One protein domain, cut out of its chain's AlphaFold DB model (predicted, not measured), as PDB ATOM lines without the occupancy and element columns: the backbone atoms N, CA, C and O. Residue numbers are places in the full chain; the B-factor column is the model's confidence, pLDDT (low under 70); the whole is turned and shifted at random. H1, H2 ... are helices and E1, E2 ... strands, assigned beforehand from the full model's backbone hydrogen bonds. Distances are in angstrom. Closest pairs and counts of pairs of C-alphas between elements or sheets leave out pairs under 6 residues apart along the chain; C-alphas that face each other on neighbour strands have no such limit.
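Overview. This is residues 4 to 57 of the 463 residues of the protein "zf-LYAR domain-containing protein" of Rhodnius prolixus (UniProt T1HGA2). With little regular structure, a small twisted sheet of four short strands is grazed by H1, and a long stretch, residues 40 to 51, leads to H2, away from the sheet. Of 54 printed residues, 21 are in named elements, in the order E1, E2, H1, E3, E4, H2; the class is mixed. The sheet, E2 E1 E3 E4, is antiparallel. The whole is compact, radius of gyration of the C-alphas 11.4 A, but elongated, 38 by 20 by 16 A.

Arrangement. E1, residues 4 to 6, and E2, residues 12 to 14, form a hairpin; N 4 and O 13, 2.8 A, are within hydrogen-bond range. H1, residues 15 to 18, only grazes the sheet. E3, residues 28 to 31, is antiparallel to E1, with N 5 and O 30 at 2.8 A. E2, H1 and E3 form a split strand-helix-strand unit, two strands of one sheet that are not neighbours with a helix between them along the chain; E1 is between E2 and E3 in the sheet, and the crossover is right-handed. E3 and E4, residues 37 to 39, form a hairpin, with N 38 and O 29 at 2.8 A. H2, residues 52 to 55, is not on the sheet. H1 and H2 are too short for an O i to N i+4 pair.

Along the chain. E1 begins at C-alpha 4 (2.139, 78.090, 7.008). E3 is 10.3 A long. H2 ends at C-alpha 55 (-1.875, 62.527, 11.635).

Size, cuts and confidence. The C-alphas of Ser 23 and Gly 57, the two farthest apart, are 37.6 A apart. The printed part has no cut. The link from E4 to H2 is long. No printed residue is under 70 in pLDDT.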
ATOM      1  N   PHE A   4       3.471  77.520   6.882       95.06
ATOM      2  CA  PHE A   4       2.139  78.090   7.008       95.06
ATOM      3  C   PHE A   4       1.584  78.478   5.639       95.06
ATOM      4  O   PHE A   4       2.345  78.796   4.730       95.06
ATOM      5  N   THR A   5       0.268  78.538   5.527       95.88
ATOM      6  CA  THR A   5      -0.445  79.126   4.396       95.88
ATOM      7  C   THR A   5      -1.132  80.398   4.873       95.88
ATOM      8  O   THR A   5      -1.803  80.400   5.904       95.88
ATOM      9  N   CYS A   6      -0.936  81.509   4.165       95.50
ATOM     10  CA  CYS A   6      -1.630  82.752   4.481       95.50
ATOM     11  C   CYS A   6      -3.046  82.736   3.923       95.50
ATOM     12  O   CYS A   6      -3.221  82.620   2.722       95.50
ATOM     13  N   GLN A   7      -4.057  82.954   4.757       93.25
ATOM     14  CA  GLN A   7      -5.453  82.888   4.317       93.25
ATOM     15  C   GLN A   7      -5.917  84.102   3.495       93.25
ATOM     16  O   GLN A   7      -7.003  84.084   2.929       93.25
ATOM     17  N   LYS A   8      -5.111  85.172   3.432       91.62
ATOM     18  CA  LYS A   8      -5.416  86.369   2.629       91.62
ATOM     19  C   LYS A   8      -4.951  86.243   1.182       91.62
ATOM     20  O   LYS A   8      -5.692  86.583   0.272       91.62
ATOM     21  N   CYS A   9      -3.714  85.794   0.978       94.19
ATOM     22  CA  CYS A   9      -3.095  85.705  -0.350       94.19
ATOM     23  C   CYS A   9      -2.790  84.267  -0.787       94.19
ATOM     24  O   CYS A   9      -2.195  84.066  -1.840       94.19
ATOM     25  N   ASN A  10      -3.135  83.273   0.034       92.75
ATOM     26  CA  ASN A  10      -2.882  81.845  -0.179       92.75
ATOM     27  C   ASN A  10      -1.408  81.479  -0.422       92.75
ATOM     28  O   ASN A  10      -1.108  80.385  -0.893       92.75
ATOM     29  N   SER A  11      -0.472  82.366  -0.064       93.38
ATOM     30  CA  SER A  11       0.958  82.093  -0.194       93.38
ATOM     31  C   SER A  11       1.455  81.134   0.890       93.38
ATOM     32  O   SER A  11       1.049  81.205   2.056       93.38
ATOM     33  N   THR A  12       2.365  80.245   0.497       94.69
ATOM     34  CA  THR A  12       3.050  79.311   1.392       94.69
ATOM     35  C   THR A  12       4.276  79.985   2.005       94.69
ATOM     36  O   THR A  12       5.228  80.335   1.307       94.69
ATOM     37  N   LEU A  13       4.278  80.153   3.326       93.81
ATOM     38  CA  LEU A  13       5.279  80.894   4.085       93.81
ATOM     39  C   LEU A  13       5.979  79.982   5.092       93.81
ATOM     40  O   LEU A  13       5.366  79.388   5.976       93.81
ATOM     41  N   LYS A  14       7.308  79.912   5.017       93.75
ATOM     42  CA  LYS A  14       8.121  79.358   6.110       93.75
ATOM     43  C   LYS A  14       8.041  80.291   7.318       93.75
ATOM     44  O   LYS A  14       7.953  81.501   7.133       93.75
ATOM     45  N   LYS A  15       8.179  79.774   8.545       91.00
ATOM     46  CA  LYS A  15       8.123  80.592   9.777       91.00
ATOM     47  C   LYS A  15       8.967  81.881   9.729       91.00
ATOM     48  O   LYS A  15       8.488  82.942  10.104       91.00
ATOM     49  N   THR A  16      10.190  81.807   9.207       91.81
ATOM     50  CA  THR A  16      11.099  82.964   9.069       91.81
ATOM     51  C   THR A  16      10.669  83.978   8.002       91.81
ATOM     52  O   THR A  16      11.134  85.114   8.009       91.81
ATOM     53  N   ALA A  17       9.808  83.580   7.066       91.81
ATOM     54  CA  ALA A  17       9.273  84.436   6.011       91.81
ATOM     55  C   ALA A  17       7.963  85.127   6.418       91.81
ATOM     56  O   ALA A  17       7.599  86.123   5.798       91.81
ATOM     57  N   VAL A  18       7.280  84.645   7.465       91.44
ATOM     58  CA  VAL A  18       6.018  85.227   7.946       91.44
ATOM     59  C   VAL A  18       6.197  86.689   8.354       91.44
ATOM     60  O   VAL A  18       5.394  87.535   7.973       91.44
ATOM     61  N   GLU A  19       7.282  87.021   9.058       90.38
ATOM     62  CA  GLU A  19       7.546  88.406   9.479       90.38
ATOM     63  C   GLU A  19       7.738  89.360   8.298       90.38
ATOM     64  O   GLU A  19       7.344  90.522   8.372       90.38
ATOM     65  N   LYS A  20       8.291  88.855   7.190       92.06
ATOM     66  CA  LYS A  20       8.533  89.622   5.961       92.06
ATOM     67  C   LYS A  20       7.279  89.766   5.094       92.06
ATOM     68  O   LYS A  20       7.318  90.434   4.065       92.06
ATOM     69  N   HIS A  21       6.163  89.151   5.480       92.19
ATOM     70  CA  HIS A  21       4.933  89.127   4.697       92.19
ATOM     71  C   HIS A  21       4.037  90.355   4.953       92.19
ATOM     72  O   HIS A  21       2.859  90.246   5.297       92.19
ATOM     73  N   TYR A  22       4.602  91.555   4.799       89.12
ATOM     74  CA  TYR A  22       3.978  92.817   5.213       89.12
ATOM     75  C   TYR A  22       2.588  93.067   4.606       89.12
ATOM     76  O   TYR A  22       1.698  93.549   5.308       89.12
ATOM     77  N   SER A  23       2.370  92.675   3.347       88.31
ATOM     78  CA  SER A  23       1.137  92.952   2.592       88.31
ATOM     79  C   SER A  23      -0.123  92.304   3.169       88.31
ATOM     80  O   SER A  23      -1.227  92.719   2.837       88.31
ATOM     81  N   CYS A  24       0.008  91.295   4.035       89.00
ATOM     82  CA  CYS A  24      -1.138  90.580   4.605       89.00
ATOM     83  C   CYS A  24      -1.276  90.759   6.119       89.00
ATOM     84  O   CYS A  24      -1.957  89.964   6.770       89.00
ATOM     85  N   ARG A  25      -0.693  91.808   6.707       87.12
ATOM     86  CA  ARG A  25      -0.892  92.128   8.129       87.12
ATOM     87  C   ARG A  25      -2.320  92.665   8.377       87.12
ATOM     88  O   ARG A  25      -2.841  93.381   7.526       87.12
ATOM     89  N   PRO A  26      -3.008  92.313   9.483       84.94
ATOM     90  CA  PRO A  26      -2.661  91.292  10.479       84.94
ATOM     91  C   PRO A  26      -2.683  89.876   9.891       84.94
ATOM     92  O   PRO A  26      -3.537  89.559   9.065       84.94
ATOM     93  N   PHE A  27      -1.729  89.047  10.317       85.94
ATOM     94  CA  PHE A  27      -1.546  87.705   9.776       85.94
ATOM     95  C   PHE A  27      -2.687  86.773  10.188       85.94
ATOM     96  O   PHE A  27      -3.089  86.745  11.353       85.94
ATOM     97  N   TYR A  28      -3.159  85.997   9.218       93.44
ATOM     98  CA  TYR A  28      -4.081  84.887   9.417       93.44
ATOM     99  C   TYR A  28      -3.467  83.677   8.718       93.44
ATOM    100  O   TYR A  28      -3.343  83.675   7.489       93.44
ATOM    101  N   LEU A  29      -2.955  82.733   9.505       94.62
ATOM    102  CA  LEU A  29      -2.080  81.667   9.024       94.62
ATOM    103  C   LEU A  29      -2.611  80.307   9.452       94.62
ATOM    104  O   LEU A  29      -2.941  80.111  10.614       94.62
ATOM    105  N   THR A  30      -2.595  79.355   8.535       95.12
ATOM    106  CA  THR A  30      -2.885  77.942   8.788       95.12
ATOM    107  C   THR A  30      -1.595  77.150   8.694       95.12
ATOM    108  O   THR A  30      -0.878  77.255   7.703       95.12
ATOM    109  N   CYS A  31      -1.246  76.354   9.704       93.69
ATOM    110  CA  CYS A  31      -0.117  75.433   9.551       93.69
ATOM    111  C   CYS A  31      -0.503  74.293   8.598       93.69
ATOM    112  O   CYS A  31      -1.510  73.627   8.813       93.69
ATOM    113  N   ILE A  32       0.322  74.023   7.586       92.12
ATOM    114  CA  ILE A  32       0.053  72.970   6.587       92.12
ATOM    115  C   ILE A  32       0.061  71.577   7.234       92.12
ATOM    116  O   ILE A  32      -0.711  70.683   6.877       92.12
ATOM    117  N   ASP A  33       0.917  71.406   8.235       91.31
ATOM    118  CA  ASP A  33       1.157  70.116   8.860       91.31
ATOM    119  C   ASP A  33       0.039  69.758   9.862       91.31
ATOM    120  O   ASP A  33      -0.568  68.691   9.734       91.31
ATOM    121  N   CYS A  34      -0.299  70.641  10.816       90.31
ATOM    122  CA  CYS A  34      -1.343  70.376  11.829       90.31
ATOM    123  C   CYS A  34      -2.723  70.946  11.509       90.31
ATOM    124  O   CYS A  34      -3.657  70.649  12.248       90.31
ATOM    125  N   LEU A  35      -2.864  71.750  10.452       90.31
ATOM    126  CA  LEU A  35      -4.118  72.424  10.095       90.31
ATOM    127  C   LEU A  35      -4.691  73.295  11.227       90.31
ATOM    128  O   LEU A  35      -5.892  73.533  11.279       90.31
ATOM    129  N   LYS A  36      -3.836  73.766  12.146       91.19
ATOM    130  CA  LYS A  36      -4.222  74.717  13.191       91.19
ATOM    131  C   LYS A  36      -4.136  76.143  12.652       91.19
ATOM    132  O   LYS A  36      -3.153  76.495  11.991       91.19
ATOM    133  N   ASP A  37      -5.143  76.940  12.984       93.75
ATOM    134  CA  ASP A  37      -5.207  78.365  12.672       93.75
ATOM    135  C   ASP A  37      -4.437  79.181  13.716       93.75
ATOM    136  O   ASP A  37      -4.484  78.893  14.914       93.75
ATOM    137  N   PHE A  38      -3.755  80.223  13.253       93.62
ATOM    138  CA  PHE A  38      -2.984  81.155  14.067       93.62
ATOM    139  C   PHE A  38      -3.337  82.587  13.686       93.62
ATOM    140  O   PHE A  38      -3.316  82.959  12.503       93.62
ATOM    141  N   ARG A  39      -3.611  83.416  14.696       92.31
ATOM    142  CA  ARG A  39      -3.938  84.832  14.517       92.31
ATOM    143  C   ARG A  39      -2.793  85.712  15.000       92.31
ATOM    144  O   ARG A  39      -2.204  85.504  16.058       92.31
ATOM    145  N   GLY A  40      -2.458  86.734  14.216       87.56
ATOM    146  CA  GLY A  40      -1.456  87.723  14.612       87.56
ATOM    147  C   GLY A  40      -0.071  87.104  14.836       87.56
ATOM    148  O   GLY A  40       0.582  86.728  13.870       87.56
ATOM    149  N   LYS A  41       0.393  87.054  16.093       88.50
ATOM    150  CA  LYS A  41       1.731  86.556  16.486       88.50
ATOM    151  C   LYS A  41       1.733  85.146  17.098       88.50
ATOM    152  O   LYS A  41       2.803  84.632  17.398       88.50
ATOM    153  N   GLU A  42       0.577  84.499  17.237       90.56
ATOM    154  CA  GLU A  42       0.457  83.162  17.853       90.56
ATOM    155  C   GLU A  42       1.275  82.081  17.121       90.56
ATOM    156  O   GLU A  42       1.697  81.089  17.713       90.56
ATOM    157  N   TYR A  43       1.556  82.280  15.828       90.44
ATOM    158  CA  TYR A  43       2.377  81.362  15.033       90.44
ATOM    159  C   TYR A  43       3.821  81.233  15.560       90.44
ATOM    160  O   TYR A  43       4.509  80.261  15.234       90.44
ATOM    161  N   ASP A  44       4.312  82.191  16.359       90.56
ATOM    162  CA  ASP A  44       5.689  82.168  16.853       90.56
ATOM    163  C   ASP A  44       5.908  81.164  17.999       90.56
ATOM    164  O   ASP A  44       6.994  80.598  18.172       90.56
ATOM    165  N   GLU A  45       4.851  80.811  18.720       90.44
ATOM    166  CA  GLU A  45       4.897  79.732  19.708       90.44
ATOM    167  C   GLU A  45       4.912  78.355  19.035       90.44
ATOM    168  O   GLU A  45       5.475  77.391  19.562       90.44
ATOM    169  N   HIS A  46       4.390  78.260  17.808       90.50
ATOM    170  CA  HIS A  46       4.383  77.024  17.044       90.50
ATOM    171  C   HIS A  46       5.788  76.713  16.497       90.50
ATOM    172  O   HIS A  46       6.260  77.262  15.494       90.50
ATOM    173  N   LYS A  47       6.516  75.869  17.236       86.56
ATOM    174  CA  LYS A  47       7.903  75.452  16.943       86.56
ATOM    175  C   LYS A  47       8.013  73.967  16.579       86.56
ATOM    176  O   LYS A  47       8.964  73.581  15.900       86.56
ATOM    177  N   SER A  48       7.034  73.160  16.976       83.88
ATOM    178  CA  SER A  48       6.907  71.736  16.661       83.88
ATOM    179  C   SER A  48       5.477  71.428  16.220       83.88
ATOM    180  O   SER A  48       4.520  71.991  16.748       83.88
ATOM    181  N   CYS A  49       5.341  70.543  15.234       87.00
ATOM    182  CA  CYS A  49       4.057  70.131  14.682       87.00
ATOM    183  C   CYS A  49       3.807  68.632  14.912       87.00
ATOM    184  O   CYS A  49       4.728  67.902  15.283       87.00
ATOM    185  N   ILE A  50       2.568  68.180  14.695       83.50
ATOM    186  CA  ILE A  50       2.209  66.759  14.735       83.50
ATOM    187  C   ILE A  50       3.040  65.974  13.718       83.50
ATOM    188  O   ILE A  50       3.300  66.435  12.607       83.50
ATOM    189  N   THR A  51       3.474  64.779  14.104       77.62
ATOM    190  CA  THR A  51       4.204  63.891  13.190       77.62
ATOM    191  C   THR A  51       3.241  63.231  12.202       77.62
ATOM    192  O   THR A  51       2.084  62.977  12.534       77.62
ATOM    193  N   GLU A  52       3.709  62.878  11.002       75.88
ATOM    194  CA  GLU A  52       2.885  62.182   9.994       75.88
ATOM    195  C   GLU A  52       2.222  60.913  10.550       75.88
ATOM    196  O   GLU A  52       1.064  60.633  10.260       75.88
ATOM    197  N   LYS A  53       2.923  60.182  11.426       71.06
ATOM    198  CA  LYS A  53       2.391  58.992  12.110       71.06
ATOM    199  C   LYS A  53       1.295  59.306  13.130       71.06
ATOM    200  O   LYS A  53       0.504  58.421  13.412       71.06
ATOM    201  N   GLN A  54       1.243  60.516  13.689       75.25
ATOM    202  CA  GLN A  54       0.130  60.964  14.538       75.25
ATOM    203  C   GLN A  54      -1.067  61.421  13.701       75.25
ATOM    204  O   GLN A  54      -2.198  61.237  14.127       75.25
ATOM    205  N   LYS A  55      -0.821  62.013  12.523       76.00
ATOM    206  CA  LYS A  55      -1.875  62.527  11.635       76.00
ATOM    207  C   LYS A  55      -2.562  61.426  10.822       76.00
ATOM    208  O   LYS A  55      -3.777  61.443  10.678       76.00
ATOM    209  N   TYR A  56      -1.781  60.486  10.291       79.25
ATOM    210  CA  TYR A  56      -2.249  59.420   9.394       79.25
ATOM    211  C   TYR A  56      -2.103  58.017   9.989       79.25
ATOM    212  O   TYR A  56      -2.477  57.030   9.356       79.25
ATOM    213  N   GLY A  57      -1.535  57.894  11.191       75.81
ATOM    214  CA  GLY A  57      -1.544  56.625  11.900       75.81
ATOM    215  C   GLY A  57      -2.965  56.298  12.329       75.81
ATOM    216  O   GLY A  57      -3.608  57.109  12.986       75.81
TER     217      GLY A  57